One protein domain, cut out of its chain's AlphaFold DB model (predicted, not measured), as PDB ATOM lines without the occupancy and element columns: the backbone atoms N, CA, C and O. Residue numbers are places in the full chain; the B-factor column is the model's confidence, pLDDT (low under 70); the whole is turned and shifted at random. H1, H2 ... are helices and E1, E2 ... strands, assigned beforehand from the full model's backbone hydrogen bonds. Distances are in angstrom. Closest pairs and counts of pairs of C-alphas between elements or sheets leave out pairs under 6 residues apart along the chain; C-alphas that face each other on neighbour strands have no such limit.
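This is residues 32 to 41, 56 to 156 and 193 to 265 of the 266 residues of the protein "DUF1963 domain-containing protein" of Corynebacterium matruchotii (UniProt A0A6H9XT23). Two sheets stand face to face as a sandwich with crossed strands: a twisted sheet of six strands, and a smaller one of three, E2 to E4, over part of it. H2 packs on the E8 and E9 end of the large sheet, on the side away from the small sheet, while two long stretches with no named element, residues 56 to 80 and 115 to 137, run round the outside of the small sheet. The printed part has 184 residues, with the elements E1 E2 E3 E4 H1 E5 E6 H2 E7 E8 E9 along the chain; both sheets are antiparallel, in the orders E5 E1 E6 E7 E8 E9 and E2 E3 E4. The class is mostly strand, though only 78 residues are in named elements, under half. The whole is compact and rounded, with a radius of gyration of the C-alphas of 15.3 A and spans of 38 by 38 by 32 A.

E1, residues 32 to 39, begins at C-alpha 32 (371.195, 617.448, 439.739) and is 22.7 A long. E2, residues 81 to 87, E3, residues 95 to 100, and E4, residues 109 to 114, follow. H1 has residues 138 to 142. E5, residues 145 to 154, measures 23.8 A and bends by 70 degrees at residue 151. E6 has residues 198 to 203 and H2 residues 213 to 221. E7, residues 228 to 235, bends by 57 degrees at residue 231. E8, residues 247 to 253, is 19.7 A long, and E9, residues 259 to 264, ends at C-alpha 264 (368.735, 625.946, 419.213).

In the large sheet, N 34 of E1 and O 152 of E5 are 2.9 A apart, N 35 of E1 and O 202 of E6 2.9 A, and N 233 of E7 and O 201 of E6 2.8 A. E7 E8 E9 form a meander, each strand the antiparallel neighbour of the one before, with N 250 to O 232 at 2.8 A and N 251 to O 260 at 2.8 A. E2 E3 E4 form another, with N 83 to O 98 at 2.8 A and N 97 to O 112 at 2.9 A. The sheets' facing parts are 9.5 A centre to centre, with strands at 67 degrees. H2 is on the large sheet at a height of 8.4 A, over E8 and E9; the closest C-alphas of H2 and E9 are those of Ala 217 and Phe 260, 5.7 A apart. H1 only grazes the small sheet. In H2 every O i to N i+4 pair is within hydrogen-bond range; in H1 0 of 1 is, but 2 of 2 O i to N i+3 pairs are.

The C-alphas farthest apart, of Pro 119 and Gly 210, are 42.7 A apart. Residues 42 to 55 and 157 to 192 are not printed, with C-alpha gaps of 18.8 A and 12.4 A. The links E4 to H1 and E7 to E8 are long. Mean pLDDT of the printed part is 93.0; residue 196 is under 70.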
ATOM      1  N   LYS A  32     372.613 617.171 439.455       96.62
ATOM      2  CA  LYS A  32     371.195 617.448 439.739       96.62
ATOM      3  C   LYS A  32     370.310 616.279 439.311       96.62
ATOM      4  O   LYS A  32     370.561 615.687 438.267       96.62
ATOM      5  N   PRO A  33     369.238 615.957 440.053       97.62
ATOM      6  CA  PRO A  33     368.266 614.967 439.606       97.62
ATOM      7  C   PRO A  33     367.618 615.350 438.269       97.62
ATOM      8  O   PRO A  33     367.208 616.499 438.083       97.62
ATOM      9  N   ALA A  34     367.474 614.367 437.384       97.75
ATOM     10  CA  ALA A  34     366.789 614.497 436.105       97.75
ATOM     11  C   ALA A  34     365.966 613.242 435.783       97.75
ATOM     12  O   ALA A  34     366.253 612.134 436.256       97.75
ATOM     13  N   LEU A  35     364.936 613.433 434.963       97.88
ATOM     14  CA  LEU A  35     364.220 612.359 434.289       97.88
ATOM     15  C   LEU A  35     364.507 612.436 432.798       97.88
ATOM     16  O   LEU A  35     364.258 613.459 432.165       97.88
ATOM     17  N   TRP A  36     364.996 611.335 432.255       97.56
ATOM     18  CA  TRP A  36     365.243 611.152 430.835       97.56
ATOM     19  C   TRP A  36     364.155 610.276 430.256       97.56
ATOM     20  O   TRP A  36     363.671 609.371 430.932       97.56
ATOM     21  N   PHE A  37     363.803 610.489 429.001       97.19
ATOM     22  CA  PHE A  37     362.866 609.632 428.304       97.19
ATOM     23  C   PHE A  37     363.462 609.217 426.970       97.19
ATOM     24  O   PHE A  37     363.878 610.070 426.194       97.19
ATOM     25  N   THR A  38     363.501 607.913 426.712       95.31
ATOM     26  CA  THR A  38     363.927 607.343 425.425       95.31
ATOM     27  C   THR A  38     362.711 606.793 424.696       95.31
ATOM     28  O   THR A  38     361.747 606.355 425.333       95.31
ATOM     29  N   LEU A  39     362.749 606.769 423.366       91.88
ATOM     30  CA  LEU A  39     361.715 606.101 422.576       91.88
ATOM     31  C   LEU A  39     361.648 604.608 422.941       91.88
ATOM     32  O   LEU A  39     362.673 603.957 423.146       91.88
ATOM     33  N   LEU A  40     360.430 604.063 423.044       87.62
ATOM     34  CA  LEU A  40     360.221 602.633 423.304       87.62
ATOM     35  C   LEU A  40     360.715 601.764 422.137       87.62
ATOM     36  O   LEU A  40     361.208 600.661 422.368       87.62
ATOM     37  N   ASP A  41     360.581 602.259 420.907       77.06
ATOM     38  CA  ASP A  41     361.067 601.607 419.692       77.06
ATOM     39  C   ASP A  41     361.863 602.619 418.846       77.06
ATOM     40  O   ASP A  41     361.279 603.345 418.042       77.06
ATOM     41  N   GLY A  56     347.207 608.719 430.028       92.00
ATOM     42  CA  GLY A  56     348.135 609.099 431.080       92.00
ATOM     43  C   GLY A  56     349.535 608.497 430.980       92.00
ATOM     44  O   GLY A  56     350.356 608.727 431.869       92.00
ATOM     45  N   SER A  57     349.819 607.769 429.900       94.62
ATOM     46  CA  SER A  57     351.171 607.314 429.557       94.62
ATOM     47  C   SER A  57     352.048 608.479 429.080       94.62
ATOM     48  O   SER A  57     351.534 609.532 428.711       94.62
ATOM     49  N   SER A  58     353.367 608.287 429.057       97.19
ATOM     50  CA  SER A  58     354.319 609.266 428.512       97.19
ATOM     51  C   SER A  58     354.561 609.001 427.022       97.19
ATOM     52  O   SER A  58     354.799 607.851 426.642       97.19
ATOM     53  N   TYR A  59     354.480 610.029 426.177       96.94
ATOM     54  CA  TYR A  59     354.660 609.915 424.725       96.94
ATOM     55  C   TYR A  59     354.923 611.269 424.057       96.94
ATOM     56  O   TYR A  59     354.549 612.317 424.591       96.94
ATOM     57  N   VAL A  60     355.512 611.219 422.862       97.00
ATOM     58  CA  VAL A  60     355.637 612.345 421.922       97.00
ATOM     59  C   VAL A  60     354.571 612.225 420.834       97.00
ATOM     60  O   VAL A  60     354.223 611.114 420.430       97.00
ATOM     61  N   GLY A  61     354.040 613.361 420.392       95.31
ATOM     62  CA  GLY A  61     353.031 613.467 419.344       95.31
ATOM     63  C   GLY A  61     351.681 612.835 419.690       95.31
ATOM     64  O   GLY A  61     351.380 612.485 420.833       95.31
ATOM     65  N   GLY A  62     350.827 612.697 418.683       94.38
ATOM     66  CA  GLY A  62     349.456 612.235 418.842       94.38
ATOM     67  C   GLY A  62     348.612 613.276 419.570       94.38
ATOM     68  O   GLY A  62     348.813 614.471 419.403       94.38
ATOM     69  N   ARG A  63     347.625 612.844 420.353       95.44
ATOM     70  CA  ARG A  63     346.701 613.741 421.065       95.44
ATOM     71  C   ARG A  63     347.017 613.779 422.561       95.44
ATOM     72  O   ARG A  63     347.236 612.702 423.111       95.44
ATOM     73  N   PRO A  64     346.963 614.943 423.234       96.75
ATOM     74  CA  PRO A  64     347.211 615.026 424.669       96.75
ATOM     75  C   PRO A  64     346.085 614.391 425.488       96.75
ATOM     76  O   PRO A  64     344.909 614.435 425.111       96.75
ATOM     77  N   ASP A  65     346.443 613.886 426.663       96.94
ATOM     78  CA  ASP A  65     345.507 613.574 427.734       96.94
ATOM     79  C   ASP A  65     345.356 614.802 428.635       96.94
ATOM     80  O   ASP A  65     346.324 615.262 429.239       96.94
ATOM     81  N   ALA A  66     344.139 615.325 428.754       95.88
ATOM     82  CA  ALA A  66     343.885 616.523 429.546       95.88
ATOM     83  C   ALA A  66     342.621 616.398 430.397       95.88
ATOM     84  O   ALA A  66     341.738 615.578 430.135       95.88
ATOM     85  N   THR A  67     342.528 617.228 431.433       94.75
ATOM     86  CA  THR A  67     341.361 617.296 432.316       94.75
ATOM     87  C   THR A  67     340.142 617.902 431.613       94.75
ATOM     88  O   THR A  67     340.232 618.511 430.540       94.75
ATOM     89  N   ALA A  68     338.965 617.727 432.222       91.56
ATOM     90  CA  ALA A  68     337.684 618.214 431.701       91.56
ATOM     91  C   ALA A  68     337.674 619.733 431.416       91.56
ATOM     92  O   ALA A  68     337.018 620.184 430.480       91.56
ATOM     93  N   ASP A  69     338.405 620.496 432.223       92.56
ATOM     94  CA  ASP A  69     338.500 621.956 432.239       92.56
ATOM     95  C   ASP A  69     339.699 622.517 431.459       92.56
ATOM     96  O   ASP A  69     339.896 623.732 431.435       92.56
ATOM     97  N   PHE A  70     340.489 621.658 430.808       95.94
ATOM     98  CA  PHE A  70     341.622 622.088 430.001       95.94
ATOM     99  C   PHE A  70     341.185 623.029 428.872       95.94
ATOM    100  O   PHE A  70     340.320 622.697 428.056       95.94
ATOM    101  N   VAL A  71     341.828 624.194 428.808       95.44
ATOM    102  CA  VAL A  71     341.672 625.166 427.725       95.44
ATOM    103  C   VAL A  71     342.890 625.061 426.824       95.44
ATOM    104  O   VAL A  71     344.019 625.191 427.292       95.44
ATOM    105  N   TRP A  72     342.656 624.838 425.531       96.94
ATOM    106  CA  TRP A  72     343.744 624.715 424.569       96.94
ATOM    107  C   TRP A  72     344.543 626.028 424.487       96.94
ATOM    108  O   TRP A  72     343.934 627.082 424.275       96.94
ATOM    109  N   PRO A  73     345.877 625.999 424.650       96.25
ATOM    110  CA  PRO A  73     346.689 627.206 424.621       96.25
ATOM    111  C   PRO A  73     346.786 627.781 423.205       96.25
ATOM    112  O   PRO A  73     346.823 627.048 422.215       96.25
ATOM    113  N   THR A  74     346.853 629.107 423.107       95.81
ATOM    114  CA  THR A  74     346.886 629.822 421.824       95.81
ATOM    115  C   THR A  74     347.949 630.915 421.808       95.81
ATOM    116  O   THR A  74     348.104 631.615 422.809       95.81
ATOM    117  N   GLN A  75     348.556 631.141 420.646       94.62
ATOM    118  CA  GLN A  75     349.357 632.321 420.316       94.62
ATOM    119  C   GLN A  75     348.612 633.117 419.245       94.62
ATOM    120  O   GLN A  75     348.278 632.564 418.200       94.62
ATOM    121  N   ASP A  76     348.296 634.386 419.511       92.00
ATOM    122  CA  ASP A  76     347.509 635.236 418.601       92.00
ATOM    123  C   ASP A  76     346.228 634.553 418.086       92.00
ATOM    124  O   ASP A  76     345.957 634.507 416.885       92.00
ATOM    125  N   GLU A  77     345.456 633.964 419.008       91.56
ATOM    126  CA  GLU A  77     344.223 633.197 418.738       91.56
ATOM    127  C   GLU A  77     344.422 631.899 417.931       91.56
ATOM    128  O   GLU A  77     343.465 631.146 417.728       91.56
ATOM    129  N   LYS A  78     345.650 631.581 417.510       93.69
ATOM    130  CA  LYS A  78     345.975 630.323 416.839       93.69
ATOM    131  C   LYS A  78     346.334 629.248 417.866       93.69
ATOM    132  O   LYS A  78     347.198 629.487 418.713       93.69
ATOM    133  N   PRO A  79     345.708 628.064 417.813       95.88
ATOM    134  CA  PRO A  79     346.036 626.968 418.714       95.88
ATOM    135  C   PRO A  79     347.480 626.483 418.558       95.88
ATOM    136  O   PRO A  79     347.936 626.241 417.440       95.88
ATOM    137  N   LEU A  80     348.173 626.291 419.681       96.81
ATOM    138  CA  LEU A  80     349.507 625.690 419.683       96.81
ATOM    139  C   LEU A  80     349.436 624.203 419.314       96.81
ATOM    140  O   LEU A  80     348.426 623.541 419.566       96.81
ATOM    141  N   THR A  81     350.516 623.662 418.764       96.94
ATOM    142  CA  THR A  81     350.655 622.224 418.508       96.94
ATOM    143  C   THR A  81     351.121 621.514 419.772       96.94
ATOM    144  O   THR A  81     351.989 622.012 420.485       96.94
ATOM    145  N   PHE A  82     350.537 620.359 420.079       97.75
ATOM    146  CA  PHE A  82     350.987 619.519 421.182       97.75
ATOM    147  C   PHE A  82     352.250 618.765 420.763       97.75
ATOM    148  O   PHE A  82     352.259 618.113 419.724       97.75
ATOM    149  N   LEU A  83     353.301 618.856 421.576       97.94
ATOM    150  CA  LEU A  83     354.566 618.183 421.305       97.94
ATOM    151  C   LEU A  83     354.632 616.838 422.017       97.94
ATOM    152  O   LEU A  83     354.860 615.816 421.384       97.94
ATOM    153  N   PHE A  84     354.444 616.823 423.334       98.44
ATOM    154  CA  PHE A  84     354.572 615.610 424.138       98.44
ATOM    155  C   PHE A  84     353.946 615.771 425.517       98.44
ATOM    156  O   PHE A  84     353.736 616.884 426.010       98.44
ATOM    157  N   GLN A  85     353.710 614.639 426.175       98.38
ATOM    158  CA  GLN A  85     353.402 614.588 427.596       98.38
ATOM    159  C   GLN A  85     354.266 613.551 428.298       98.38
ATOM    160  O   GLN A  85     354.516 612.471 427.760       98.38
ATOM    161  N   VAL A  86     354.675 613.849 429.529       98.31
ATOM    162  CA  VAL A  86     355.389 612.885 430.367       98.31
ATOM    163  C   VAL A  86     354.949 612.957 431.822       98.31
ATOM    164  O   VAL A  86     354.639 614.025 432.353       98.31
ATOM    165  N   ASP A  87     354.918 611.801 432.478       97.56
ATOM    166  CA  ASP A  87     354.794 611.717 433.932       97.56
ATOM    167  C   ASP A  87     356.138 612.101 434.561       97.56
ATOM    168  O   ASP A  87     357.126 611.384 434.412       97.56
ATOM    169  N   ALA A  88     356.185 613.248 435.240       97.06
ATOM    170  CA  ALA A  88     357.417 613.770 435.818       97.06
ATOM    171  C   ALA A  88     357.707 613.205 437.217       97.06
ATOM    172  O   ALA A  88     358.630 613.664 437.893       97.06
ATOM    173  N   ARG A  89     356.938 612.214 437.683       96.38
ATOM    174  CA  ARG A  89     357.237 611.506 438.928       96.38
ATOM    175  C   ARG A  89     358.465 610.596 438.769       96.38
ATOM    176  O   ARG A  89     358.690 610.040 437.699       96.38
ATOM    177  N   PRO A  90     359.237 610.381 439.847       94.75
ATOM    178  CA  PRO A  90     359.055 610.949 441.185       94.75
ATOM    179  C   PRO A  90     359.684 612.340 441.363       94.75
ATOM    180  O   PRO A  90     359.588 612.892 442.456       94.75
ATOM    181  N   LEU A  91     360.335 612.897 440.335       95.50
ATOM    182  CA  LEU A  91     361.061 614.165 440.445       95.50
ATOM    183  C   LEU A  91     360.126 615.338 440.765       95.50
ATOM    184  O   LEU A  91     360.427 616.165 441.624       95.50
ATOM    185  N   PHE A  92     358.967 615.365 440.117       95.44
ATOM    186  CA  PHE A  92     357.918 616.344 440.340       95.44
ATOM    187  C   PHE A  92     356.555 615.659 440.522       95.44
ATOM    188  O   PHE A  92     356.303 614.609 439.928       95.44
ATOM    189  N   PRO A  93     355.637 616.229 441.323       96.06
ATOM    190  CA  PRO A  93     354.359 615.596 441.650       96.06
ATOM    191  C   PRO A  93     353.284 615.830 440.570       96.06
ATOM    192  O   PRO A  93     352.115 616.009 440.900       96.06
ATOM    193  N   TYR A  94     353.663 615.889 439.292       96.44
ATOM    194  CA  TYR A  94     352.756 616.218 438.191       96.44
ATOM    195  C   TYR A  94     353.116 615.498 436.892       96.44
ATOM    196  O   TYR A  94     354.261 615.113 436.665       96.44
ATOM    197  N   ARG A  95     352.124 615.363 436.012       97.06
ATOM    198  CA  ARG A  95     352.332 615.107 434.586       97.06
ATOM    199  C   ARG A  95     352.410 616.450 433.878       97.06
ATOM    200  O   ARG A  95     351.637 617.354 434.190       97.06
ATOM    201  N   LEU A  96     353.327 616.575 432.932       97.12
ATOM    202  CA  LEU A  96     353.434 617.753 432.082       97.12
ATOM    203  C   LEU A  96     352.945 617.425 430.671       97.12
ATOM    204  O   LEU A  96     353.149 616.310 430.196       97.12
ATOM    205  N   ALA A  97     352.335 618.403 430.010       98.19
ATOM    206  CA  ALA A  97     352.091 618.400 428.572       98.19
ATOM    207  C   ALA A  97     352.632 619.701 427.979       98.19
ATOM    208  O   ALA A  97     352.348 620.783 428.501       98.19
ATOM    209  N   VAL A  98     353.414 619.594 426.911       98.38
ATOM    210  CA  VAL A  98     354.084 620.728 426.272       98.38
ATOM    211  C   VAL A  98     353.449 621.011 424.925       98.38
ATOM    212  O   VAL A  98     353.210 620.102 424.131       98.38
ATOM    213  N   PHE A  99     353.196 622.289 424.682       97.69
ATOM    214  CA  PHE A  99     352.642 622.806 423.445       97.69
ATOM    215  C   PHE A  99     353.550 623.908 422.906       97.69
ATOM    216  O   PHE A  99     354.067 624.706 423.692       97.69
ATOM    217  N   ALA A 100     353.705 623.977 421.588       96.81
ATOM    218  CA  ALA A 100     354.530 624.972 420.919       96.81
ATOM    219  C   ALA A 100     353.847 625.555 419.673       96.81
ATOM    220  O   ALA A 100     353.082 624.887 418.978       96.81
ATOM    221  N   GLY A 101     354.136 626.828 419.438       94.62
ATOM    222  CA  GLY A 101     353.863 627.614 418.242       94.62
ATOM    223  C   GLY A 101     355.192 628.196 417.775       94.62
ATOM    224  O   GLY A 101     356.086 627.422 417.444       94.62
ATOM    225  N   GLU A 102     355.338 629.526 417.791       90.75
ATOM    226  CA  GLU A 102     356.603 630.222 417.509       90.75
ATOM    227  C   GLU A 102     357.394 630.505 418.806       90.75
ATOM    228  O   GLU A 102     357.035 631.444 419.520       90.75
ATOM    229  N   PRO A 103     358.450 629.732 419.141       75.88
ATOM    230  CA  PRO A 103     359.056 629.681 420.482       75.88
ATOM    231  C   PRO A 103     359.554 631.024 421.029       75.88
ATOM    232  O   PRO A 103     359.432 631.289 422.221       75.88
ATOM    233  N   ASN A 104     360.067 631.892 420.152       76.50
ATOM    234  CA  ASN A 104     360.684 633.169 420.528       76.50
ATOM    235  C   ASN A 104     359.701 634.348 420.599       76.50
ATOM    236  O   ASN A 104     360.105 635.486 420.876       76.50
ATOM    237  N   GLU A 105     358.420 634.084 420.353       83.38
ATOM    238  CA  GLU A 105     357.349 635.069 420.376       83.38
ATOM    239  C   GLU A 105     356.464 634.885 421.624       83.38
ATOM    240  O   GLU A 105     356.275 633.762 422.105       83.38
ATOM    241  N   PRO A 106     355.874 635.961 422.178       83.94
ATOM    242  CA  PRO A 106     354.969 635.851 423.317       83.94
ATOM    243  C   PRO A 106     353.850 634.827 423.072       83.94
ATOM    244  O   PRO A 106     353.164 634.864 422.051       83.94
ATOM    245  N   GLY A 107     353.659 633.907 424.021       87.81
ATOM    246  CA  GLY A 107     352.667 632.829 423.907       87.81
ATOM    247  C   GLY A 107     353.082 631.661 423.006       87.81
ATOM    248  O   GLY A 107     352.274 630.761 422.799       87.81
ATOM    249  N   GLY A 108     354.321 631.654 422.507       93.25
ATOM    250  CA  GLY A 108     354.890 630.639 421.619       93.25
ATOM    251  C   GLY A 108     355.030 629.240 422.199       93.25
ATOM    252  O   GLY A 108     355.276 628.285 421.469       93.25
ATOM    253  N   HIS A 109     354.850 629.094 423.505       96.00
ATOM    254  CA  HIS A 109     354.868 627.819 424.197       96.00
ATOM    255  C   HIS A 109     353.868 627.815 425.346       96.00
ATOM    256  O   HIS A 109     353.478 628.849 425.894       96.00
ATOM    257  N   HIS A 110     353.479 626.616 425.754       96.69
ATOM    258  CA  HIS A 110     352.701 626.408 426.961       96.69
ATOM    259  C   HIS A 110     353.073 625.079 427.606       96.69
ATOM    260  O   HIS A 110     353.214 624.065 426.924       96.69
ATOM    261  N   VAL A 111     353.183 625.078 428.934       97.44
ATOM    262  CA  VAL A 111     353.327 623.854 429.723       97.44
ATOM    263  C   VAL A 111     352.105 623.723 430.615       97.44
ATOM    264  O   VAL A 111     351.898 624.533 431.520       97.44
ATOM    265  N   ALA A 112     351.299 622.702 430.349       97.19
ATOM    266  CA  ALA A 112     350.179 622.333 431.196       97.19
ATOM    267  C   ALA A 112     350.645 621.331 432.256       97.19
ATOM    268  O   ALA A 112     351.374 620.385 431.953       97.19
ATOM    269  N   TYR A 113     350.204 621.537 433.496       96.56
ATOM    270  CA  TYR A 113     350.506 620.670 434.630       96.56
ATOM    271  C   TYR A 113     349.230 619.967 435.073       96.56
ATOM    272  O   TYR A 113     348.245 620.622 435.416       96.56
ATOM    273  N   PHE A 114     349.258 618.640 435.101       96.12
ATOM    274  CA  PHE A 114     348.137 617.817 435.535       96.12
ATOM    275  C   PHE A 114     348.514 617.027 436.786       96.12
ATOM    276  O   PHE A 114     349.626 616.502 436.896       96.12
ATOM    277  N   ASP A 115     347.569 616.907 437.719       95.00
ATOM    278  CA  ASP A 115     347.653 615.901 438.777       95.00
ATOM    279  C   ASP A 115     347.646 614.508 438.109       95.00
ATOM    280  O   ASP A 115     346.708 614.215 437.360       95.00
ATOM    281  N   PRO A 116     348.663 613.652 438.326       92.44
ATOM    282  CA  PRO A 116     348.750 612.346 437.674       92.44
ATOM    283  C   PRO A 116     347.576 611.417 437.999       92.44
ATOM    284  O   PRO A 116     347.307 610.499 437.223       92.44
ATOM    285  N   GLU A 117     346.894 611.652 439.125       91.25
ATOM    286  CA  GLU A 117     345.739 610.880 439.589       91.25
ATOM    287  C   GLU A 117     344.397 611.506 439.170       91.25
ATOM    288  O   GLU A 117     343.339 610.889 439.340       91.25
ATOM    289  N   ALA A 118     344.405 612.727 438.620       93.06
ATOM    290  CA  ALA A 118     343.187 613.350 438.128       93.06
ATOM    291  C   ALA A 118     342.658 612.613 436.885       93.06
ATOM    292  O   ALA A 118     343.436 612.217 436.012       93.06
ATOM    293  N   PRO A 119     341.327 612.465 436.747       93.69
ATOM    294  CA  PRO A 119     340.739 611.915 435.535       93.69
ATOM    295  C   PRO A 119     341.080 612.789 434.323       93.69
ATOM    296  O   PRO A 119     340.677 613.951 434.244       93.69
ATOM    297  N   THR A 120     341.795 612.205 433.368       95.31
ATOM    298  CA  THR A 120     342.102 612.817 432.073       95.31
ATOM    299  C   THR A 120     341.452 612.028 430.948       95.31
ATOM    300  O   THR A 120     341.230 610.823 431.064       95.31
ATOM    301  N   GLU A 121     341.178 612.702 429.840       94.94
ATOM    302  CA  GLU A 121     340.703 612.087 428.607       94.94
ATOM    303  C   GLU A 121     341.490 612.613 427.409       94.94
ATOM    304  O   GLU A 121     342.041 613.717 427.449       94.94
ATOM    305  N   ARG A 122     341.529 611.819 426.336       95.44
ATOM    306  CA  ARG A 122     342.179 612.222 425.092       95.44
ATOM    307  C   ARG A 122     341.454 613.427 424.499       95.44
ATOM    308  O   ARG A 122     340.234 613.387 424.328       95.44
ATOM    309  N   ARG A 123     342.191 614.481 424.153       94.69
ATOM    310  CA  ARG A 123     341.635 615.679 423.513       94.69
ATOM    311  C   ARG A 123     341.937 615.712 422.030       94.69
ATOM    312  O   ARG A 123     343.085 615.604 421.618       94.69
ATOM    313  N   ASP A 124     340.895 615.897 421.232       92.38
ATOM    314  CA  ASP A 124     341.059 616.162 419.811       92.38
ATOM    315  C   ASP A 124     341.698 617.530 419.582       92.38
ATOM    316  O   ASP A 124     341.439 618.488 420.316       92.38
ATOM    317  N   TYR A 125     342.514 617.605 418.535       90.31
ATOM    318  CA  TYR A 125     343.106 618.857 418.104       90.31
ATOM    319  C   TYR A 125     342.023 619.852 417.675       90.31
ATOM    320  O   TYR A 125     341.096 619.485 416.941       90.31
ATOM    321  N   PRO A 126     342.145 621.130 418.062       91.25
ATOM    322  CA  PRO A 126     341.407 622.181 417.388       91.25
ATOM    323  C   PRO A 126     341.883 622.291 415.933       91.25
ATOM    324  O   PRO A 126     343.012 621.944 415.589       91.25
ATOM    325  N   ALA A 127     341.015 622.793 415.057       86.62
ATOM    326  CA  ALA A 127     341.394 623.035 413.672       86.62
ATOM    327  C   ALA A 127     342.503 624.098 413.583       86.62
ATOM    328  O   ALA A 127     342.476 625.084 414.320       86.62
ATOM    329  N   ASN A 128     343.405 623.942 412.610       85.38
ATOM    330  CA  ASN A 128     344.475 624.896 412.295       85.38
ATOM    331  C   ASN A 128     345.470 625.119 413.445       85.38
ATOM    332  O   ASN A 128     345.866 626.259 413.703       85.38
ATOM    333  N   THR A 129     345.881 624.047 414.127       88.88
ATOM    334  CA  THR A 129     347.108 624.113 414.922       88.88
ATOM    335  C   THR A 129     348.269 624.511 414.025       88.88
ATOM    336  O   THR A 129     348.280 624.213 412.827       88.88
ATOM    337  N   PHE A 130     349.239 625.212 414.592       88.69
ATOM    338  CA  PHE A 130     350.452 625.559 413.874       88.69
ATOM    339  C   PHE A 130     351.665 625.264 414.740       88.69
ATOM    340  O   PHE A 130     351.587 625.250 415.971       88.69
ATOM    341  N   LEU A 131     352.768 624.996 414.065       91.62
ATOM    342  CA  LEU A 131     354.063 624.730 414.652       91.62
ATOM    343  C   LEU A 131     355.083 625.535 413.847       91.62
ATOM    344  O   LEU A 131     354.893 625.728 412.643       91.62
ATOM    345  N   SER A 132     356.102 626.061 414.518       92.12
ATOM    346  CA  SER A 132     357.162 626.822 413.859       92.12
ATOM    347  C   SER A 132     357.915 625.984 412.822       92.12
ATOM    348  O   SER A 132     358.038 624.769 412.970       92.12
ATOM    349  N   GLU A 133     358.477 626.650 411.812       92.19
ATOM    350  CA  GLU A 133     359.341 626.029 410.796       92.19
ATOM    351  C   GLU A 133     360.645 625.458 411.371       92.19
ATOM    352  O   GLU A 133     361.291 624.641 410.720       92.19
ATOM    353  N   TRP A 134     361.001 625.836 412.605       91.81
ATOM    354  CA  TRP A 134     362.077 625.194 413.358       91.81
ATOM    355  C   TRP A 134     361.853 623.692 413.543       91.81
ATOM    356  O   TRP A 134     362.824 622.951 413.617       91.81
ATOM    357  N   PHE A 135     360.602 623.232 413.599       93.69
ATOM    358  CA  PHE A 135     360.270 621.811 413.645       93.69
ATOM    359  C   PHE A 135     360.117 621.298 412.213       93.69
ATOM    360  O   PHE A 135     359.056 621.436 411.603       93.69
ATOM    361  N   MET A 136     361.192 620.734 411.667       92.56
ATOM    362  CA  MET A 136     361.303 620.439 410.235       92.56
ATOM    363  C   MET A 136     360.431 619.263 409.777       92.56
ATOM    364  O   MET A 136     360.089 619.191 408.598       92.56
ATOM    365  N   ASP A 137     360.036 618.393 410.709       91.88
ATOM    366  CA  ASP A 137     359.242 617.183 410.463       91.88
ATOM    367  C   ASP A 137     357.922 617.213 411.264       91.88
ATOM    368  O   ASP A 137     357.727 616.423 412.197       91.88
ATOM    369  N   PRO A 138     356.990 618.142 410.973       90.88
ATOM    370  CA  PRO A 138     355.766 618.307 411.758       90.88
ATOM    371  C   PRO A 138     354.875 617.052 411.762       90.88
ATOM    372  O   PRO A 138     354.150 616.815 412.730       90.88
ATOM    373  N   GLU A 139     354.958 616.208 410.728       90.62
ATOM    374  CA  GLU A 139     354.221 614.945 410.625       90.62
ATOM    375  C   GLU A 139     354.628 613.935 411.708       90.62
ATOM    376  O   GLU A 139     353.852 613.031 412.037       90.62
ATOM    377  N   PHE A 140     355.820 614.086 412.299       92.25
ATOM    378  CA  PHE A 140     356.252 613.275 413.434       92.25
ATOM    379  C   PHE A 140     355.267 613.401 414.601       92.25
ATOM    380  O   PHE A 140     354.882 612.395 415.199       92.25
ATOM    381  N   PHE A 141     354.780 614.615 414.874       93.50
ATOM    382  CA  PHE A 141     353.868 614.894 415.985       93.50
ATOM    383  C   PHE A 141     352.422 614.455 415.726       93.50
ATOM    384  O   PHE A 141     351.611 614.437 416.649       93.50
ATOM    385  N   GLU A 142     352.071 614.033 414.509       90.75
ATOM    386  CA  GLU A 142     350.737 613.492 414.211       90.75
ATOM    387  C   GLU A 142     350.543 612.067 414.756       90.75
ATOM    388  O   GLU A 142     349.416 611.576 414.871       90.75
ATOM    389  N   ARG A 143     351.643 611.389 415.104       91.19
ATOM    390  CA  ARG A 143     351.672 609.991 415.545       91.19
ATOM    391  C   ARG A 143     352.063 609.886 417.012       91.19
ATOM    392  O   ARG A 143     352.768 610.736 417.538       91.19
ATOM    393  N   TYR A 144     351.615 608.816 417.666       92.81
ATOM    394  CA  TYR A 144     352.054 608.516 419.026       92.81
ATOM    395  C   TYR A 144     353.400 607.804 419.017       92.81
ATOM    396  O   TYR A 144     353.525 606.734 418.419       92.81
ATOM    397  N   HIS A 145     354.335 608.339 419.795       93.56
ATOM    398  CA  HIS A 145     355.647 607.756 420.054       93.56
ATOM    399  C   HIS A 145     355.805 607.517 421.557       93.56
ATOM    400  O   HIS A 145     356.151 608.442 422.298       93.56
ATOM    401  N   PRO A 146     355.481 606.312 422.062       94.56
ATOM    402  CA  PRO A 146     355.632 605.993 423.476       94.56
ATOM    403  C   PRO A 146     357.083 606.131 423.934       94.56
ATOM    404  O   PRO A 146     358.002 605.690 423.241       94.56
ATOM    405  N   VAL A 147     357.278 606.684 425.131       95.12
ATOM    406  CA  VAL A 147     358.608 606.845 425.729       95.12
ATOM    407  C   VAL A 147     358.717 606.152 427.084       95.12
ATOM    408  O   VAL A 147     357.736 606.031 427.825       95.12
ATOM    409  N   ILE A 148     359.925 605.701 427.420       94.19
ATOM    410  CA  ILE A 148     360.254 605.056 428.694       94.19
ATOM    411  C   ILE A 148     361.028 606.041 429.578       94.19
ATOM    412  O   ILE A 148     362.028 606.580 429.108       94.19
ATOM    413  N   PRO A 149     360.620 606.256 430.845       95.88
ATOM    414  CA  PRO A 149     361.351 607.104 431.780       95.88
ATOM    415  C   PRO A 149     362.592 606.414 432.364       95.88
ATOM    416  O   PRO A 149     362.553 605.239 432.737       95.88
ATOM    417  N   HIS A 150     363.645 607.198 432.581       96.62
ATOM    418  CA  HIS A 150     364.873 606.821 433.275       96.62
ATOM    419  C   HIS A 150     365.217 607.900 434.299       96.62
ATOM    420  O   HIS A 150     365.404 609.065 433.954       96.62
ATOM    421  N   GLN A 151     365.305 607.527 435.573       96.25
ATOM    422  CA  GLN A 151     365.704 608.455 436.629       96.25
ATOM    423  C   GLN A 151     367.217 608.435 436.807       96.25
ATOM    424  O   GLN A 151     367.800 607.374 437.032       96.25
ATOM    425  N   GLY A 152     367.834 609.611 436.767       96.19
ATOM    426  CA  GLY A 152     369.274 609.742 436.917       96.19
ATOM    427  C   GLY A 152     369.706 611.092 437.462       96.19
ATOM    428  O   GLY A 152     368.907 611.888 437.961       96.19
ATOM    429  N   LEU A 153     371.006 611.317 437.369       97.31
ATOM    430  CA  LEU A 153     371.662 612.579 437.636       97.31
ATOM    431  C   LEU A 153     372.130 613.169 436.310       97.31
ATOM    432  O   LEU A 153     372.751 612.472 435.512       97.31
ATOM    433  N   ASP A 154     371.840 614.446 436.111       97.12
ATOM    434  CA  ASP A 154     372.433 615.282 435.077       97.12
ATOM    435  C   ASP A 154     373.584 616.084 435.686       97.12
ATOM    436  O   ASP A 154     373.571 616.407 436.880       97.12
ATOM    437  N   ILE A 155     374.569 616.416 434.866       95.50
ATOM    438  CA  ILE A 155     375.704 617.263 435.248       95.50
ATOM    439  C   ILE A 155     375.700 618.524 434.370       95.50
ATOM    440  O   ILE A 155     374.993 618.531 433.360       95.50
ATOM    441  N   PRO A 156     376.397 619.607 434.758       94.88
ATOM    442  CA  PRO A 156     376.353 620.867 434.021       94.88
ATOM    443  C   PRO A 156     376.621 620.695 432.524       94.88
ATOM    444  O   PRO A 156     377.493 619.923 432.132       94.88
ATOM    445  N   GLU A 193     373.640 610.345 430.365       92.94
ATOM    446  CA  GLU A 193     372.433 609.998 429.617       92.94
ATOM    447  C   GLU A 193     372.163 608.482 429.624       92.94
ATOM    448  O   GLU A 193     373.076 607.672 429.862       92.94
ATOM    449  N   PRO A 194     370.894 608.055 429.471       91.38
ATOM    450  CA  PRO A 194     370.562 606.652 429.255       91.38
ATOM    451  C   PRO A 194     371.017 606.181 427.871       91.38
ATOM    452  O   PRO A 194     371.068 606.952 426.915       91.38
ATOM    453  N   ASP A 195     371.285 604.881 427.759       80.12
ATOM    454  CA  ASP A 195     371.528 604.253 426.463       80.12
ATOM    455  C   ASP A 195     370.241 604.303 425.619       80.12
ATOM    456  O   ASP A 195     369.157 603.987 426.120       80.12
ATOM    457  N   GLY A 196     370.358 604.652 424.334       67.19
ATOM    458  CA  GLY A 196     369.225 604.676 423.398       67.19
ATOM    459  C   GLY A 196     368.663 606.060 423.071       67.19
ATOM    460  O   GLY A 196     367.467 606.140 422.812       67.19
ATOM    461  N   GLU A 197     369.517 607.094 423.071       82.62
ATOM    462  CA  GLU A 197     369.225 608.473 422.633       82.62
ATOM    463  C   GLU A 197     368.000 609.070 423.348       82.62
ATOM    464  O   GLU A 197     366.849 608.927 422.927       82.62
ATOM    465  N   ALA A 198     368.239 609.722 424.491       91.38
ATOM    466  CA  ALA A 198     367.177 610.424 425.203       91.38
ATOM    467  C   ALA A 198     366.571 611.514 424.305       91.38
ATOM    468  O   ALA A 198     367.288 612.363 423.797       91.38
ATOM    469  N   ILE A 199     365.247 611.487 424.144       95.56
ATOM    470  CA  ILE A 199     364.496 612.469 423.351       95.56
ATOM    471  C   ILE A 199     363.915 613.579 424.229       95.56
ATOM    472  O   ILE A 199     363.713 614.694 423.766       95.56
ATOM    473  N   ILE A 200     363.612 613.292 425.500       97.81
ATOM    474  CA  ILE A 200     363.116 614.297 426.450       97.81
ATOM    475  C   ILE A 200     363.949 614.255 427.725       97.81
ATOM    476  O   ILE A 200     364.193 613.181 428.283       97.81
ATOM    477  N   ARG A 201     364.295 615.434 428.248       97.44
ATOM    478  CA  ARG A 201     364.874 615.617 429.588       97.44
ATOM    479  C   ARG A 201     363.980 616.523 430.422       97.44
ATOM    480  O   ARG A 201     363.613 617.590 429.959       97.44
ATOM    481  N   VAL A 202     363.683 616.152 431.664       98.12
ATOM    482  CA  VAL A 202     362.967 616.977 432.653       98.12
ATOM    483  C   VAL A 202     363.861 617.195 433.874       98.12
ATOM    484  O   VAL A 202     364.365 616.230 434.452       98.12
ATOM    485  N   GLY A 203     364.022 618.448 434.308       96.69
ATOM    486  CA  GLY A 203     364.966 618.806 435.377       96.69
ATOM    487  C   GLY A 203     366.435 618.670 434.952       96.69
ATOM    488  O   GLY A 203     366.733 618.606 433.766       96.69
ATOM    489  N   GLY A 204     367.374 618.651 435.897       96.19
ATOM    490  CA  GLY A 204     368.803 618.710 435.569       96.19
ATOM    491  C   GLY A 204     369.261 620.113 435.156       96.19
ATOM    492  O   GLY A 204     368.912 621.101 435.814       96.19
ATOM    493  N   TYR A 205     370.059 620.191 434.094       95.81
ATOM    494  CA  TYR A 205     370.613 621.432 433.557       95.81
ATOM    495  C   TYR A 205     369.993 621.786 432.209       95.81
ATOM    496  O   TYR A 205     369.579 620.911 431.447       95.81
ATOM    497  N   HIS A 206     369.900 623.082 431.922       94.00
ATOM    498  CA  HIS A 206     369.631 623.547 430.568       94.00
ATOM    499  C   HIS A 206     370.933 623.481 429.782       94.00
ATOM    500  O   HIS A 206     372.010 623.428 430.377       94.00
ATOM    501  N   ALA A 207     370.816 623.413 428.466       89.19
ATOM    502  CA  ALA A 207     371.959 623.427 427.565       89.19
ATOM    503  C   ALA A 207     371.936 624.716 426.749       89.19
ATOM    504  O   ALA A 207     370.887 625.357 426.675       89.19
ATOM    505  N   GLY A 208     373.074 625.053 426.155       87.69
ATOM    506  CA  GLY A 208     373.182 626.076 425.129       87.69
ATOM    507  C   GLY A 208     374.132 625.642 424.007       87.69
ATOM    508  O   GLY A 208     375.030 624.827 424.229       87.69
ATOM    509  N   ILE A 209     373.967 626.212 422.815       84.81
ATOM    510  CA  ILE A 209     374.869 626.059 421.669       84.81
ATOM    511  C   ILE A 209     375.583 627.394 421.453       84.81
ATOM    512  O   ILE A 209     375.117 628.284 420.741       84.81
ATOM    513  N   GLY A 210     376.718 627.555 422.135       81.56
ATOM    514  CA  GLY A 210     377.547 628.761 422.091       81.56
ATOM    515  C   GLY A 210     377.003 629.970 422.866       81.56
ATOM    516  O   GLY A 210     377.661 631.012 422.880       81.56
ATOM    517  N   PHE A 211     375.834 629.864 423.508       84.56
ATOM    518  CA  PHE A 211     375.251 630.915 424.348       84.56
ATOM    519  C   PHE A 211     374.360 630.342 425.460       84.56
ATOM    520  O   PHE A 211     373.761 629.287 425.280       84.56
ATOM    521  N   ASP A 212     374.248 631.042 426.597       89.56
ATOM    522  CA  ASP A 212     373.382 630.632 427.712       89.56
ATOM    523  C   ASP A 212     371.924 631.033 427.463       89.56
ATOM    524  O   ASP A 212     371.554 632.206 427.532       89.56
ATOM    525  N   SER A 213     371.049 630.056 427.261       89.50
ATOM    526  CA  SER A 213     369.622 630.282 427.010       89.50
ATOM    527  C   SER A 213     368.897 630.942 428.193       89.50
ATOM    528  O   SER A 213     367.833 631.545 428.024       89.50
ATOM    529  N   ALA A 214     369.448 630.874 429.410       92.69
ATOM    530  CA  ALA A 214     368.939 631.648 430.537       92.69
ATOM    531  C   ALA A 214     369.257 633.146 430.400       92.69
ATOM    532  O   ALA A 214     368.481 633.971 430.887       92.69
ATOM    533  N   ALA A 215     370.338 633.524 429.715       92.12
ATOM    534  CA  ALA A 215     370.602 634.921 429.383       92.12
ATOM    535  C   ALA A 215     369.579 635.454 428.363       92.12
ATOM    536  O   ALA A 215     369.065 636.557 428.554       92.12
ATOM    537  N   ASP A 216     369.157 634.647 427.383       90.25
ATOM    538  CA  ASP A 216     368.051 635.013 426.481       90.25
ATOM    539  C   ASP A 216     366.731 635.204 427.244       90.25
ATOM    540  O   ASP A 216     365.983 636.164 427.016       90.25
ATOM    541  N   ALA A 217     366.454 634.324 428.212       92.25
ATOM    542  CA  ALA A 217     365.292 634.455 429.085       92.25
ATOM    543  C   ALA A 217     365.330 635.764 429.897       92.25
ATOM    544  O   ALA A 217     364.303 636.434 430.042       92.25
ATOM    545  N   VAL A 218     366.506 636.162 430.394       93.81
ATOM    546  CA  VAL A 218     366.714 637.447 431.080       93.81
ATOM    547  C   VAL A 218     366.481 638.623 430.136       93.81
ATOM    548  O   VAL A 218     365.769 639.557 430.507       93.81
ATOM    549  N   ASP A 219     367.003 638.575 428.915       92.19
ATOM    550  CA  ASP A 219     366.835 639.656 427.942       92.19
ATOM    551  C   ASP A 219     365.362 639.871 427.564       92.19
ATOM    552  O   ASP A 219     364.916 641.006 427.361       92.19
ATOM    553  N   LYS A 220     364.571 638.793 427.518       90.44
ATOM    554  CA  LYS A 220     363.148 638.838 427.149       90.44
ATOM    555  C   LYS A 220     362.214 639.110 428.327       90.44
ATOM    556  O   LYS A 220     361.227 639.830 428.166       90.44
ATOM    557  N   LEU A 221     362.480 638.517 429.490       92.38
ATOM    558  CA  LEU A 221     361.543 638.454 430.622       92.38
ATOM    559  C   LEU A 221     362.129 638.984 431.945       92.38
ATOM    560  O   LEU A 221     361.398 639.094 432.939       92.38
ATOM    561  N   GLY A 222     363.413 639.341 431.979       92.06
ATOM    562  CA  GLY A 222     364.123 639.884 433.138       92.06
ATOM    563  C   GLY A 222     364.520 638.845 434.195       92.06
ATOM    564  O   GLY A 222     364.325 637.639 434.040       92.06
ATOM    565  N   GLY A 223     365.035 639.338 435.324       91.56
ATOM    566  CA  GLY A 223     365.582 638.515 436.413       91.56
ATOM    567  C   GLY A 223     367.096 638.334 436.297       91.56
ATOM    568  O   GLY A 223     367.742 639.024 435.510       91.56
ATOM    569  N   ALA A 224     367.662 637.439 437.102       92.62
ATOM    570  CA  ALA A 224     369.045 636.988 436.969       92.62
ATOM    571  C   ALA A 224     369.101 635.623 436.267       92.62
ATOM    572  O   ALA A 224     368.166 634.836 436.386       92.62
ATOM    573  N   VAL A 225     370.213 635.314 435.591       91.50
ATOM    574  CA  VAL A 225     370.462 633.998 434.961       91.50
ATOM    575  C   VAL A 225     370.224 632.863 435.962       91.50
ATOM    576  O   VAL A 225     369.481 631.923 435.691       91.50
ATOM    577  N   SER A 226     370.734 633.031 437.182       91.06
ATOM    578  CA  SER A 226     370.576 632.073 438.275       91.06
ATOM    579  C   SER A 226     369.140 631.888 438.788       91.06
ATOM    580  O   SER A 226     368.922 630.952 439.559       91.06
ATOM    581  N   ASP A 227     368.164 632.707 438.379       93.56
ATOM    582  CA  ASP A 227     366.741 632.519 438.707       93.56
ATOM    583  C   ASP A 227     366.041 631.545 437.745       93.56
ATOM    584  O   ASP A 227     364.944 631.057 438.045       93.56
ATOM    585  N   TRP A 228     366.643 631.287 436.582       95.19
ATOM    586  CA  TRP A 228     366.092 630.426 435.544       95.19
ATOM    587  C   TRP A 228     366.599 628.997 435.715       95.19
ATOM    588  O   TRP A 228     367.785 628.730 435.922       95.19
ATOM    589  N   ARG A 229     365.663 628.052 435.666       94.75
ATOM    590  CA  ARG A 229     365.916 626.621 435.809       94.75
ATOM    591  C   ARG A 229     365.402 625.885 434.599       94.75
ATOM    592  O   ARG A 229     364.339 626.205 434.069       94.75
ATOM    593  N   HIS A 230     366.117 624.839 434.229       96.81
ATOM    594  CA  HIS A 230     365.636 623.899 433.243       96.81
ATOM    595  C   HIS A 230     364.334 623.239 433.705       96.81
ATOM    596  O   HIS A 230     364.273 622.653 434.791       96.81
ATOM    597  N   LEU A 231     363.295 623.339 432.877       97.38
ATOM    598  CA  LEU A 231     362.050 622.615 433.084       97.38
ATOM    599  C   LEU A 231     362.042 621.351 432.231       97.38
ATOM    600  O   LEU A 231     361.895 620.258 432.784       97.38
ATOM    601  N   VAL A 232     362.183 621.502 430.913       98.00
ATOM    602  CA  VAL A 232     362.132 620.379 429.976       98.00
ATOM    603  C   VAL A 232     362.809 620.684 428.635       98.00
ATOM    604  O   VAL A 232     362.661 621.793 428.130       98.00
ATOM    605  N   THR A 233     363.466 619.690 428.038       97.25
ATOM    606  CA  THR A 233     364.011 619.702 426.667       97.25
ATOM    607  C   THR A 233     363.346 618.600 425.844       97.25
ATOM    608  O   THR A 233     363.050 617.534 426.385       97.25
ATOM    609  N   LEU A 234     363.122 618.872 424.560       97.56
ATOM    610  CA  LEU A 234     362.845 617.920 423.491       97.56
ATOM    611  C   LEU A 234     363.997 618.005 422.480       97.56
ATOM    612  O   LEU A 234     364.153 619.031 421.817       97.56
ATOM    613  N   ASP A 235     364.786 616.945 422.388       95.38
ATOM    614  CA  ASP A 235     365.949 616.847 421.511       95.38
ATOM    615  C   ASP A 235     365.560 616.322 420.123       95.38
ATOM    616  O   ASP A 235     364.602 615.554 419.971       95.38
ATOM    617  N   SER A 236     366.318 616.732 419.103       93.94
ATOM    618  CA  SER A 236     366.241 616.120 417.776       93.94
ATOM    619  C   SER A 236     366.489 614.616 417.850       93.94
ATOM    620  O   SER A 236     367.264 614.119 418.663       93.94
ATOM    621  N   THR A 237     365.847 613.884 416.951       90.62
ATOM    622  CA  THR A 237     366.110 612.466 416.715       90.62
ATOM    623  C   THR A 237     366.361 612.237 415.237       90.62
ATOM    624  O   THR A 237     366.245 613.142 414.413       90.62
ATOM    625  N   ARG A 238     366.643 610.989 414.871       86.12
ATOM    626  CA  ARG A 238     366.740 610.588 413.469       86.12
ATOM    627  C   ARG A 238     365.499 610.939 412.632       86.12
ATOM    628  O   ARG A 238     365.654 611.237 411.451       86.12
ATOM    629  N   ASP A 239     364.307 610.862 413.223       87.88
ATOM    630  CA  ASP A 239     363.026 610.976 412.509       87.88
ATOM    631  C   ASP A 239     362.295 612.305 412.792       87.88
ATOM    632  O   ASP A 239     361.187 612.519 412.301       87.88
ATOM    633  N   MET A 240     362.898 613.184 413.599       92.00
ATOM    634  CA  MET A 240     362.385 614.515 413.915       92.00
ATOM    635  C   MET A 240     363.553 615.473 414.127       92.00
ATOM    636  O   MET A 240     364.302 615.318 415.090       92.00
ATOM    637  N   CYS A 241     363.675 616.484 413.274       94.44
ATOM    638  CA  CYS A 241     364.721 617.494 413.363       94.44
ATOM    639  C   CYS A 241     364.166 618.837 413.857       94.44
ATOM    640  O   CYS A 241     363.158 619.344 413.352       94.44
ATOM    641  N   ILE A 242     364.841 619.423 414.849       93.94
ATOM    642  CA  ILE A 242     364.608 620.786 415.333       93.94
ATOM    643  C   ILE A 242     365.808 621.637 414.916       93.94
ATOM    644  O   ILE A 242     366.916 621.440 415.413       93.94
ATOM    645  N   GLY A 243     365.595 622.574 413.991       91.31
ATOM    646  CA  GLY A 243     366.677 623.344 413.378       91.31
ATOM    647  C   GLY A 243     367.704 622.434 412.698       91.31
ATOM    648  O   GLY A 243     367.341 621.461 412.045       91.31
ATOM    649  N   ASP A 244     368.989 622.732 412.871       89.62
ATOM    650  CA  ASP A 244     370.090 621.861 412.441       89.62
ATOM    651  C   ASP A 244     370.450 620.881 413.569       89.62
ATOM    652  O   ASP A 244     371.372 621.114 414.349       89.62
ATOM    653  N   ALA A 245     369.628 619.838 413.726       90.38
ATOM    654  CA  ALA A 245     369.797 618.762 414.709       90.38
ATOM    655  C   ALA A 245     369.956 619.214 416.179       90.38
ATOM    656  O   ALA A 245     370.631 618.552 416.967       90.38
ATOM    657  N   GLY A 246     369.326 620.323 416.566       92.94
ATOM    658  CA  GLY A 246     369.374 620.827 417.936       92.94
ATOM    659  C   GLY A 246     368.160 620.409 418.762       92.94
ATOM    660  O   GLY A 246     367.715 619.261 418.704       92.94
ATOM    661  N   TYR A 247     367.614 621.325 419.555       94.56
ATOM    662  CA  TYR A 247     366.552 621.015 420.514       94.56
ATOM    663  C   TYR A 247     365.582 622.173 420.722       94.56
ATOM    664  O   TYR A 247     365.890 623.334 420.463       94.56
ATOM    665  N   PHE A 248     364.409 621.845 421.257       95.81
ATOM    666  CA  PHE A 248     363.484 622.788 421.876       95.81
ATOM    667  C   PHE A 248     363.577 622.639 423.394       95.81
ATOM    668  O   PHE A 248     363.450 621.532 423.909       95.81
ATOM    669  N   GLN A 249     363.735 623.729 424.137       96.00
ATOM    670  CA  GLN A 249     363.739 623.675 425.599       96.00
ATOM    671  C   GLN A 249     362.876 624.755 426.230       96.00
ATOM    672  O   GLN A 249     362.673 625.825 425.664       96.00
ATOM    673  N   VAL A 250     362.393 624.469 427.437       96.94
ATOM    674  CA  VAL A 250     361.647 625.394 428.283       96.94
ATOM    675  C   VAL A 250     362.405 625.591 429.588       96.94
ATOM    676  O   VAL A 250     362.709 624.636 430.310       96.94
ATOM    677  N   LEU A 251     362.652 626.852 429.921       96.25
ATOM    678  CA  LEU A 251     363.130 627.300 431.217       96.25
ATOM    679  C   LEU A 251     361.965 627.834 432.041       96.25
ATOM    680  O   LEU A 251     360.998 628.389 431.515       96.25
ATOM    681  N   ARG A 252     362.067 627.694 433.359       95.88
ATOM    682  CA  ARG A 252     361.126 628.246 434.328       95.88
ATOM    683  C   ARG A 252     361.874 629.100 435.338       95.88
ATOM    684  O   ARG A 252     362.895 628.675 435.868       95.88
ATOM    685  N   ARG A 253     361.332 630.274 435.639       95.44
ATOM    686  CA  ARG A 253     361.838 631.149 436.692       95.44
ATOM    687  C   ARG A 253     361.265 630.755 438.048       95.44
ATOM    688  O   ARG A 253     360.046 630.647 438.201       95.44
ATOM    689  N   ASP A 254     362.131 630.579 439.043       89.56
ATOM    690  CA  ASP A 254     361.739 630.108 440.382       89.56
ATOM    691  C   ASP A 254     360.810 631.097 441.113       89.56
ATOM    692  O   ASP A 254     359.910 630.690 441.849       89.56
ATOM    693  N   LEU A 255     361.006 632.403 440.896       88.38
ATOM    694  CA  LEU A 255     360.330 633.469 441.642       88.38
ATOM    695  C   LEU A 255     358.813 633.519 441.412       88.38
ATOM    696  O   LEU A 255     358.046 633.732 442.351       88.38
ATOM    697  N   ASP A 256     358.385 633.386 440.160       91.75
ATOM    698  CA  ASP A 256     357.004 633.625 439.734       91.75
ATOM    699  C   ASP A 256     356.453 632.544 438.800       91.75
ATOM    700  O   ASP A 256     355.276 632.577 438.440       91.75
ATOM    701  N   GLY A 257     357.274 631.558 438.432       92.50
ATOM    702  CA  GLY A 257     356.889 630.496 437.517       92.50
ATOM    703  C   GLY A 257     356.753 630.942 436.065       92.50
ATOM    704  O   GLY A 257     356.192 630.178 435.282       92.50
ATOM    705  N   ALA A 258     357.253 632.130 435.701       93.25
ATOM    706  CA  ALA A 258     357.347 632.533 434.304       93.25
ATOM    707  C   ALA A 258     358.145 631.490 433.512       93.25
ATOM    708  O   ALA A 258     359.114 630.926 434.022       93.25
ATOM    709  N   THR A 259     357.739 631.234 432.273       95.06
ATOM    710  CA  THR A 259     358.425 630.288 431.398       95.06
ATOM    711  C   THR A 259     358.962 630.990 430.163       95.06
ATOM    712  O   THR A 259     358.321 631.880 429.606       95.06
ATOM    713  N   PHE A 260     360.135 630.554 429.733       94.00
ATOM    714  CA  PHE A 260     360.786 630.953 428.493       94.00
ATOM    715  C   PHE A 260     361.042 629.691 427.683       94.00
ATOM    716  O   PHE A 260     361.412 628.679 428.274       94.00
ATOM    717  N   ALA A 261     360.841 629.727 426.372       93.50
ATOM    718  CA  ALA A 261     361.191 628.617 425.505       93.50
ATOM    719  C   ALA A 261     362.060 629.100 424.352       93.50
ATOM    720  O   ALA A 261     361.903 630.226 423.889       93.50
ATOM    721  N   GLY A 262     362.955 628.232 423.900       88.19
ATOM    722  CA  GLY A 262     363.861 628.505 422.796       88.19
ATOM    723  C   GLY A 262     364.137 627.240 421.998       88.19
ATOM    724  O   GLY A 262     364.047 626.128 422.524       88.19
ATOM    725  N   THR A 263     364.448 627.432 420.721       83.62
ATOM    726  CA  THR A 263     365.016 626.404 419.846       83.62
ATOM    727  C   THR A 263     366.450 626.766 419.530       83.62
ATOM    728  O   THR A 263     366.732 627.920 419.210       83.62
ATOM    729  N   GLU A 264     367.331 625.782 419.577       81.25
ATOM    730  CA  GLU A 264     368.735 625.946 419.213       81.25
ATOM    731  C   GLU A 264     369.104 624.938 418.127       81.25
ATOM    732  O   GLU A 264     368.439 623.914 417.982       81.25
ATOM    733  N   SER A 265     370.125 625.259 417.337       74.81
ATOM    734  CA  SER A 265     370.631 624.451 416.222       74.81
ATOM    735  C   SER A 265     372.142 624.301 416.338       74.81
ATOM    736  O   SER A 265     372.800 625.291 416.662       74.81
TER     737      SER A 265